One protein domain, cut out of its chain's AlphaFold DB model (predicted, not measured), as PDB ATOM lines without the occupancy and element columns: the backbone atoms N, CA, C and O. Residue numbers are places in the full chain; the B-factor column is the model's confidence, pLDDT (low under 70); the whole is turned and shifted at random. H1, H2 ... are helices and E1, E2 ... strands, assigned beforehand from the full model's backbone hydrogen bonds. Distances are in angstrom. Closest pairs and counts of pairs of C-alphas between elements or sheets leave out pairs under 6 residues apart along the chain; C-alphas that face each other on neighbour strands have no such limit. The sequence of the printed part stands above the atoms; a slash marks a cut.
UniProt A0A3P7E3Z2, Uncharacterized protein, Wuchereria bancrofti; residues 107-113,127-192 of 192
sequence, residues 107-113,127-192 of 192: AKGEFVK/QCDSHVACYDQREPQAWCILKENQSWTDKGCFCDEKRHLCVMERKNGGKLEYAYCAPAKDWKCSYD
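Overview. This is residues 107 to 113 and 127 to 192 of the 192 residues of an uncharacterized protein of Wuchereria bancrofti (UniProt A0A3P7E3Z2). With little regular structure, this is a small meander of three strands, E1, E2 and E3, each the antiparallel neighbour of the one before, with short helix H1 packed on E1 and long loops at residues 135 to 149 and 181 to 192. The 73 printed residues include H1, E1, E2, E3 in that order, mostly strand, under half in named elements. The whole is compact, radius of gyration of the C-alphas 11.9 A, spanning 34 by 29 by 20 A.

Arrangement. Start at residues 110 to 111, which pair in parallel with residues 177 to 178 of E3, residues 175 to 180. H1, residues 131 to 134, too short for O i to N i+4 pairs, touches E1, residues 150 to 160; the closest C-alphas, His 131 and Cys 159, are 4.5 A apart. E1 and E2, residues 165 to 172, form a hairpin; N 158 and O 167, 2.9 A, are within hydrogen-bond range. In hairpin E2 and E3, so are N 170 and O 177, 2.9 A.

Along the chain. Find C-alpha 131 at (57.576, 23.312, 39.604), where H1 begins. E1 spans 21.5 A, bending by 72 degrees at residue 154; E2 spans 21.8 A; E3, 17.2 A, ends at C-alpha 180 (52.513, 31.221, 48.948).

Size, cuts and confidence. The printed part has a cut between residues 113 and 127, and across it C-alphas 113 and 127 are 17.4 A apart. H1 to E1 is a long link. Residue 192 alone has pLDDT under 70.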
ATOM      1  N   ALA A 107      59.548  34.771  41.446       93.36
ATOM      2  CA  ALA A 107      58.456  35.724  41.629       93.36
ATOM      3  C   ALA A 107      58.986  37.170  41.645       93.36
ATOM      4  O   ALA A 107      59.851  37.521  42.462       93.36
ATOM      5  N   LYS A 108      58.440  37.989  40.738       93.65
ATOM      6  CA  LYS A 108      58.879  39.347  40.374       93.65
ATOM      7  C   LYS A 108      58.028  40.439  41.042       93.65
ATOM      8  O   LYS A 108      58.431  41.600  41.056       93.65
ATOM      9  N   GLY A 109      56.868  40.075  41.595       92.52
ATOM     10  CA  GLY A 109      55.973  40.971  42.338       92.52
ATOM     11  C   GLY A 109      56.372  41.283  43.790       92.52
ATOM     12  O   GLY A 109      57.361  40.783  44.327       92.52
ATOM     13  N   GLU A 110      55.545  42.090  44.457       95.91
ATOM     14  CA  GLU A 110      55.606  42.324  45.910       95.91
ATOM     15  C   GLU A 110      55.009  41.133  46.683       95.91
ATOM     16  O   GLU A 110      54.020  40.553  46.239       95.91
ATOM     17  N   PHE A 111      55.573  40.753  47.840       95.10
ATOM     18  CA  PHE A 111      54.967  39.692  48.657       95.10
ATOM     19  C   PHE A 111      53.740  40.224  49.396       95.10
ATOM     20  O   PHE A 111      53.875  40.995  50.349       95.10
ATOM     21  N   VAL A 112      52.554  39.756  49.019       94.10
ATOM     22  CA  VAL A 112      51.320  40.057  49.744       94.10
ATOM     23  C   VAL A 112      51.005  38.900  50.677       94.10
ATOM     24  O   VAL A 112      50.832  37.755  50.263       94.10
ATOM     25  N   LYS A 113      50.914  39.208  51.975       89.29
ATOM     26  CA  LYS A 113      50.533  38.228  52.989       89.29
ATOM     27  C   LYS A 113      49.047  37.889  52.849       89.29
ATOM     28  O   LYS A 113      48.185  38.595  53.373       89.29
ATOM     29  N   GLN A 127      57.959  23.480  50.495       95.86
ATOM     30  CA  GLN A 127      59.279  23.487  49.865       95.86
ATOM     31  C   GLN A 127      59.270  22.724  48.539       95.86
ATOM     32  O   GLN A 127      58.488  21.789  48.354       95.86
ATOM     33  N   CYS A 128      60.132  23.137  47.614       97.39
ATOM     34  CA  CYS A 128      60.210  22.571  46.274       97.39
ATOM     35  C   CYS A 128      61.588  22.798  45.641       97.39
ATOM     36  O   CYS A 128      62.230  23.816  45.889       97.39
ATOM     37  N   ASP A 129      61.974  21.879  44.753       96.74
ATOM     38  CA  ASP A 129      63.168  21.986  43.896       96.74
ATOM     39  C   ASP A 129      62.821  21.913  42.393       96.74
ATOM     40  O   ASP A 129      63.692  21.915  41.530       96.74
ATOM     41  N   SER A 130      61.528  21.830  42.062       96.49
ATOM     42  CA  SER A 130      60.989  21.903  40.697       96.49
ATOM     43  C   SER A 130      59.512  22.305  40.731       96.49
ATOM     44  O   SER A 130      58.826  22.078  41.730       96.49
ATOM     45  N   HIS A 131      58.982  22.874  39.643       95.38
ATOM     46  CA  HIS A 131      57.576  23.312  39.604       95.38
ATOM     47  C   HIS A 131      56.581  22.139  39.697       95.38
ATOM     48  O   HIS A 131      55.477  22.325  40.204       95.38
ATOM     49  N   VAL A 132      56.990  20.919  39.316       96.11
ATOM     50  CA  VAL A 132      56.188  19.686  39.465       96.11
ATOM     51  C   VAL A 132      55.813  19.431  40.928       96.11
ATOM     52  O   VAL A 132      54.699  19.001  41.222       96.11
ATOM     53  N   ALA A 133      56.696  19.785  41.869       96.71
ATOM     54  CA  ALA A 133      56.421  19.680  43.301       96.71
ATOM     55  C   ALA A 133      55.319  20.643  43.794       96.71
ATOM     56  O   ALA A 133      54.890  20.515  44.938       96.71
ATOM     57  N   CYS A 134      54.839  21.573  42.959       96.82
ATOM     58  CA  CYS A 134      53.777  22.526  43.290       96.82
ATOM     59  C   CYS A 134      52.421  22.218  42.623       96.82
ATOM     60  O   CYS A 134      51.449  22.924  42.884       96.82
ATOM     61  N   TYR A 135      52.304  21.166  41.800       94.75
ATOM     62  CA  TYR A 135      51.050  20.819  41.102       94.75
ATOM     63  C   TYR A 135      49.924  20.330  42.041       94.75
ATOM     64  O   TYR A 135      48.737  20.400  41.704       94.75
ATOM     65  N   ASP A 136      50.277  19.875  43.245       94.40
ATOM     66  CA  ASP A 136      49.355  19.550  44.339       94.40
ATOM     67  C   ASP A 136      48.988  20.771  45.209       94.40
ATOM     68  O   ASP A 136      48.353  20.610  46.249       94.40
ATOM     69  N   GLN A 137      49.386  21.983  44.806       94.93
ATOM     70  CA  GLN A 137      49.043  23.244  45.465       94.93
ATOM     71  C   GLN A 137      48.037  24.055  44.630       94.93
ATOM     72  O   GLN A 137      47.878  23.844  43.425       94.93
ATOM     73  N   ARG A 138      47.342  24.990  45.270       94.32
ATOM     74  CA  ARG A 138      46.378  25.931  44.684       94.32
ATOM     75  C   ARG A 138      46.696  27.351  45.133       94.32
ATOM     76  O   ARG A 138      47.552  27.572  45.992       94.32
ATOM     77  N   GLU A 139      45.999  28.313  44.554       94.11
ATOM     78  CA  GLU A 139      46.030  29.698  44.992       94.11
ATOM     79  C   GLU A 139      45.707  29.837  46.500       94.11
ATOM     80  O   GLU A 139      45.014  28.990  47.079       94.11
ATOM     81  N   PRO A 140      46.178  30.912  47.159       92.44
ATOM     82  CA  PRO A 140      45.697  31.291  48.487       92.44
ATOM     83  C   PRO A 140      44.166  31.352  48.543       92.44
ATOM     84  O   PRO A 140      43.522  31.752  47.569       92.44
ATOM     85  N   GLN A 141      43.556  31.029  49.684       89.86
ATOM     86  CA  GLN A 141      42.088  30.992  49.767       89.86
ATOM     87  C   GLN A 141      41.484  32.390  49.556       89.86
ATOM     88  O   GLN A 141      40.552  32.550  48.768       89.86
ATOM     89  N   ALA A 142      42.109  33.429  50.122       90.95
ATOM     90  CA  ALA A 142      41.781  34.837  49.882       90.95
ATOM     91  C   ALA A 142      42.098  35.350  48.455       90.95
ATOM     92  O   ALA A 142      41.946  36.547  48.187       90.95
ATOM     93  N   TRP A 143      42.588  34.491  47.555       93.49
ATOM     94  CA  TRP A 143      42.842  34.796  46.144       93.49
ATOM     95  C   TRP A 143      41.918  34.052  45.168       93.49
ATOM     96  O   TRP A 143      41.820  34.512  44.034       93.49
ATOM     97  N   CYS A 144      41.218  32.984  45.582       92.36
ATOM     98  CA  CYS A 144      40.320  32.215  44.703       92.36
ATOM     99  C   CYS A 144      39.320  33.110  43.947       92.36
ATOM    100  O   CYS A 144      39.167  33.010  42.728       92.36
ATOM    101  N   ILE A 145      38.673  34.033  44.665       92.82
ATOM    102  CA  ILE A 145      37.820  35.059  44.064       92.82
ATOM    103  C   ILE A 145      38.655  36.323  43.862       92.82
ATOM    104  O   ILE A 145      38.925  37.079  44.800       92.82
ATOM    105  N   LEU A 146      39.061  36.560  42.615       93.52
ATOM    106  CA  LEU A 146      39.716  37.802  42.219       93.52
ATOM    107  C   LEU A 146      38.757  38.993  42.351       93.52
ATOM    108  O   LEU A 146      37.613  38.948  41.900       93.52
ATOM    109  N   LYS A 147      39.249  40.078  42.952       93.94
ATOM    110  CA  LYS A 147      38.508  41.336  43.114       93.94
ATOM    111  C   LYS A 147      38.575  42.180  41.839       93.94
ATOM    112  O   LYS A 147      39.380  41.923  40.943       93.94
ATOM    113  N   GLU A 148      37.768  43.238  41.773       94.99
ATOM    114  CA  GLU A 148      37.883  44.233  40.703       94.99
ATOM    115  C   GLU A 148      39.329  44.746  40.568       94.99
ATOM    116  O   GLU A 148      40.003  45.023  41.561       94.99
ATOM    117  N   ASN A 149      39.793  44.907  39.323       96.12
ATOM    118  CA  ASN A 149      41.175  45.258  38.957       96.12
ATOM    119  C   ASN A 149      42.242  44.177  39.243       96.12
ATOM    120  O   ASN A 149      43.438  44.471  39.129       96.12
ATOM    121  N   GLN A 150      41.847  42.940  39.561       96.94
ATOM    122  CA  GLN A 150      42.755  41.797  39.706       96.94
ATOM    123  C   GLN A 150      42.638  40.819  38.523       96.94
ATOM    124  O   GLN A 150      41.578  40.668  37.922       96.94
ATOM    125  N   SER A 151      43.744  40.165  38.160       97.05
ATOM    126  CA  SER A 151      43.814  39.158  37.086       97.05
ATOM    127  C   SER A 151      44.964  38.177  37.331       97.05
ATOM    128  O   SER A 151      45.983  38.549  37.912       97.05
ATOM    129  N   TRP A 152      44.817  36.924  36.905       95.37
ATOM    130  CA  TRP A 152      45.855  35.900  37.065       95.37
ATOM    131  C   TRP A 152      47.090  36.149  36.183       95.37
ATOM    132  O   TRP A 152      47.021  36.834  35.158       95.37
ATOM    133  N   THR A 153      48.223  35.556  36.566       94.36
ATOM    134  CA  THR A 153      49.272  35.189  35.603       94.36
ATOM    135  C   THR A 153      48.999  33.796  35.032       94.36
ATOM    136  O   THR A 153      48.394  32.949  35.683       94.36
ATOM    137  N   ASP A 154      49.513  33.562  33.837       93.06
ATOM    138  CA  ASP A 154      49.664  32.272  33.147       93.06
ATOM    139  C   ASP A 154      50.380  31.189  33.984       93.06
ATOM    140  O   ASP A 154      49.937  30.044  33.991       93.06
ATOM    141  N   LYS A 155      51.436  31.548  34.728       92.83
ATOM    142  CA  LYS A 155      52.296  30.604  35.482       92.83
ATOM    143  C   LYS A 155      51.602  29.644  36.464       92.83
ATOM    144  O   LYS A 155      52.185  28.618  36.811       92.83
ATOM    145  N   GLY A 156      50.420  29.982  36.983       94.21
ATOM    146  CA  GLY A 156      49.788  29.235  38.079       94.21
ATOM    147  C   GLY A 156      50.654  29.170  39.353       94.21
ATOM    148  O   GLY A 156      51.379  30.114  39.667       94.21
ATOM    149  N   CYS A 157      50.574  28.053  40.086       96.30
ATOM    150  CA  CYS A 157      51.478  27.750  41.200       96.30
ATOM    151  C   CYS A 157      52.789  27.139  40.688       96.30
ATOM    152  O   CYS A 157      52.790  26.032  40.151       96.30
ATOM    153  N   PHE A 158      53.908  27.828  40.916       96.79
ATOM    154  CA  PHE A 158      55.242  27.403  40.496       96.79
ATOM    155  C   PHE A 158      56.224  27.382  41.670       96.79
ATOM    156  O   PHE A 158      56.027  28.034  42.696       96.79
ATOM    157  N   CYS A 159      57.300  26.613  41.518       97.56
ATOM    158  CA  CYS A 159      58.414  26.657  42.460       97.56
ATOM    159  C   CYS A 159      59.290  27.886  42.200       97.56
ATOM    160  O   CYS A 159      59.797  28.018  41.088       97.56
ATOM    161  N   ASP A 160      59.471  28.745  43.205       97.02
ATOM    162  CA  ASP A 160      60.344  29.917  43.123       97.02
ATOM    163  C   ASP A 160      61.825  29.519  43.224       97.02
ATOM    164  O   ASP A 160      62.286  29.127  44.301       97.02
ATOM    165  N   GLU A 161      62.581  29.669  42.131       95.14
ATOM    166  CA  GLU A 161      63.990  29.234  42.019       95.14
ATOM    167  C   GLU A 161      64.926  29.885  43.054       95.14
ATOM    168  O   GLU A 161      65.987  29.350  43.364       95.14
ATOM    169  N   LYS A 162      64.541  31.034  43.626       95.10
ATOM    170  CA  LYS A 162      65.337  31.778  44.614       95.10
ATOM    171  C   LYS A 162      64.984  31.441  46.068       95.10
ATOM    172  O   LYS A 162      65.787  31.691  46.967       95.10
ATOM    173  N   ARG A 163      63.774  30.942  46.323       94.45
ATOM    174  CA  ARG A 163      63.229  30.701  47.672       94.45
ATOM    175  C   ARG A 163      63.023  29.214  47.976       94.45
ATOM    176  O   ARG A 163      62.839  28.905  49.149       94.45
ATOM    177  N   HIS A 164      63.035  28.333  46.968       96.77
ATOM    178  CA  HIS A 164      62.686  26.907  47.079       96.77
ATOM    179  C   HIS A 164      61.310  26.698  47.738       96.77
ATOM    180  O   HIS A 164      61.139  25.860  48.624       96.77
ATOM    181  N   LEU A 165      60.328  27.522  47.351       96.12
ATOM    182  CA  LEU A 165      58.965  27.520  47.894       96.12
ATOM    183  C   LEU A 165      57.923  27.640  46.777       96.12
ATOM    184  O   LEU A 165      58.116  28.403  45.829       96.12
ATOM    185  N   CYS A 166      56.796  26.941  46.925       96.78
ATOM    186  CA  CYS A 166      55.665  27.059  46.007       96.78
ATOM    187  C   CYS A 166      54.954  28.410  46.180       96.78
ATOM    188  O   CYS A 166      54.440  28.733  47.258       96.78
ATOM    189  N   VAL A 167      54.909  29.193  45.104       96.38
ATOM    190  CA  VAL A 167      54.309  30.530  45.051       96.38
ATOM    191  C   VAL A 167      53.417  30.688  43.825       96.38
ATOM    192  O   VAL A 167      53.524  29.943  42.853       96.38
ATOM    193  N   MET A 168      52.550  31.693  43.869       95.64
ATOM    194  CA  MET A 168      51.723  32.116  42.744       95.64
ATOM    195  C   MET A 168      51.834  33.627  42.572       95.64
ATOM    196  O   MET A 168      51.879  34.358  43.563       95.64
ATOM    197  N   GLU A 169      51.840  34.092  41.325       96.39
ATOM    198  CA  GLU A 169      51.749  35.513  40.984       96.39
ATOM    199  C   GLU A 169      50.323  35.878  40.537       96.39
ATOM    200  O   GLU A 169      49.599  35.081  39.938       96.39
ATOM    201  N   ARG A 170      49.909  37.118  40.808       96.68
ATOM    202  CA  ARG A 170      48.753  37.740  40.151       96.68
ATOM    203  C   ARG A 170      49.027  39.213  39.871       96.68
ATOM    204  O   ARG A 170      49.906  39.832  40.469       96.68
ATOM    205  N   LYS A 171      48.239  39.790  38.970       97.74
ATOM    206  CA  LYS A 171      48.222  41.221  38.661       97.74
ATOM    207  C   LYS A 171      47.096  41.894  39.449       97.74
ATOM    208  O   LYS A 171      45.974  41.392  39.465       97.74
ATOM    209  N   ASN A 172      47.368  43.042  40.057       96.91
ATOM    210  CA  ASN A 172      46.415  43.843  40.826       96.91
ATOM    211  C   ASN A 172      46.702  45.333  40.597       96.91
ATOM    212  O   ASN A 172      47.813  45.805  40.848       96.91
ATOM    213  N   GLY A 173      45.742  46.062  40.021       96.21
ATOM    214  CA  GLY A 173      45.950  47.454  39.598       96.21
ATOM    215  C   GLY A 173      47.114  47.620  38.607       96.21
ATOM    216  O   GLY A 173      47.779  48.652  38.601       96.21
ATOM    217  N   GLY A 174      47.416  46.577  37.824       94.60
ATOM    218  CA  GLY A 174      48.560  46.517  36.905       94.60
ATOM    219  C   GLY A 174      49.917  46.173  37.541       94.60
ATOM    220  O   GLY A 174      50.874  45.948  36.804       94.60
ATOM    221  N   LYS A 175      50.023  46.086  38.873       96.99
ATOM    222  CA  LYS A 175      51.234  45.626  39.577       96.99
ATOM    223  C   LYS A 175      51.216  44.110  39.764       96.99
ATOM    224  O   LYS A 175      50.139  43.541  39.912       96.99
ATOM    225  N   LEU A 176      52.385  43.472  39.815       96.86
ATOM    226  CA  LEU A 176      52.504  42.079  40.256       96.86
ATOM    227  C   LEU A 176      52.558  42.001  41.789       96.86
ATOM    228  O   LEU A 176      53.352  42.698  42.424       96.86
ATOM    229  N   GLU A 177      51.764  41.104  42.362       97.26
ATOM    230  CA  GLU A 177      51.904  40.608  43.733       97.26
ATOM    231  C   GLU A 177      52.099  39.084  43.701       97.26
ATOM    232  O   GLU A 177      51.599  38.414  42.794       97.26
ATOM    233  N   TYR A 178      52.815  38.532  44.681       96.28
ATOM    234  CA  TYR A 178      52.972  37.089  44.860       96.28
ATOM    235  C   TYR A 178      52.642  36.653  46.288       96.28
ATOM    236  O   TYR A 178      52.818  37.407  47.247       96.28
ATOM    237  N   ALA A 179      52.186  35.412  46.412       95.52
ATOM    238  CA  ALA A 179      51.824  34.772  47.669       95.52
ATOM    239  C   ALA A 179      52.291  33.309  47.684       95.52
ATOM    240  O   ALA A 179      52.681  32.765  46.650       95.52
ATOM    241  N   TYR A 180      52.263  32.664  48.852       95.16
ATOM    242  CA  TYR A 180      52.513  31.221  48.948       95.16
ATOM    243  C   TYR A 180      51.275  30.445  48.516       95.16
ATOM    244  O   TYR A 180      50.168  30.790  48.925       95.16
ATOM    245  N   CYS A 181      51.461  29.384  47.736       95.00
ATOM    246  CA  CYS A 181      50.355  28.493  47.403       95.00
ATOM    247  C   CYS A 181      49.864  27.729  48.644       95.00
ATOM    248  O   CYS A 181      50.639  27.446  49.562       95.00
ATOM    249  N   ALA A 182      48.577  27.390  48.658       92.28
ATOM    250  CA  ALA A 182      47.954  26.545  49.670       92.28
ATOM    251  C   ALA A 182      47.926  25.075  49.197       92.28
ATOM    252  O   ALA A 182      47.807  24.839  47.993       92.28
ATOM    253  N   PRO A 183      47.969  24.071  50.090       92.28
ATOM    254  CA  PRO A 183      47.773  22.674  49.695       92.28
ATOM    255  C   PRO A 183      46.411  22.474  49.020       92.28
ATOM    256  O   PRO A 183      45.417  23.004  49.504       92.28
ATOM    257  N   ALA A 184      46.331  21.686  47.941       91.86
ATOM    258  CA  ALA A 184      45.057  21.383  47.275       91.86
ATOM    259  C   ALA A 184      44.149  20.455  48.102       91.86
ATOM    260  O   ALA A 184      42.940  20.403  47.873       91.86
ATOM    261  N   LYS A 185      44.720  19.708  49.057       88.28
ATOM    262  CA  LYS A 185      43.954  18.878  49.991       88.28
ATOM    263  C   LYS A 185      43.116  19.782  50.897       88.28
ATOM    264  O   LYS A 185      43.638  20.731  51.470       88.28
ATOM    265  N   ASP A 186      41.825  19.475  51.009       84.52
ATOM    266  CA  ASP A 186      40.839  20.211  51.814       84.52
ATOM    267  C   ASP A 186      40.636  21.694  51.407       84.52
ATOM    268  O   ASP A 186      39.845  22.409  52.026       84.52
ATOM    269  N   TRP A 187      41.269  22.134  50.309       90.48
ATOM    270  CA  TRP A 187      41.140  23.474  49.739       90.48
ATOM    271  C   TRP A 187      39.726  23.735  49.225       90.48
ATOM    272  O   TRP A 187      39.152  22.929  48.486       90.48
ATOM    273  N   LYS A 188      39.166  24.888  49.598       87.35
ATOM    274  CA  LYS A 188      37.834  25.333  49.186       87.35
ATOM    275  C   LYS A 188      37.843  26.835  48.944       87.35
ATOM    276  O   LYS A 188      38.422  27.594  49.714       87.35
ATOM    277  N   CYS A 189      37.130  27.242  47.905       89.94
ATOM    278  CA  CYS A 189      36.771  28.629  47.675       89.94
ATOM    279  C   CYS A 189      35.559  28.978  48.555       89.94
ATOM    280  O   CYS A 189      34.527  28.312  48.437       89.94
ATOM    281  N   SER A 190      35.665  29.992  49.420       81.80
ATOM    282  CA  SER A 190      34.480  30.580  50.061       81.80
ATOM    283  C   SER A 190      33.852  31.572  49.093       81.80
ATOM    284  O   SER A 190      34.524  32.507  48.661       81.80
ATOM    285  N   TYR A 191      32.585  31.351  48.756       77.73
ATOM    286  CA  TYR A 191      31.737  32.338  48.098       77.73
ATOM    287  C   TYR A 191      30.801  32.892  49.170       77.73
ATOM    288  O   TYR A 191      29.987  32.132  49.701       77.73
ATOM    289  N   ASP A 192      30.968  34.174  49.495       64.83
ATOM    290  CA  ASP A 192      30.125  34.920  50.440       64.83
ATOM    291  C   ASP A 192      28.787  35.354  49.794       64.83
ATOM    292  O   ASP A 192      28.785  35.647  48.572       64.83
TER     293      ASP A 192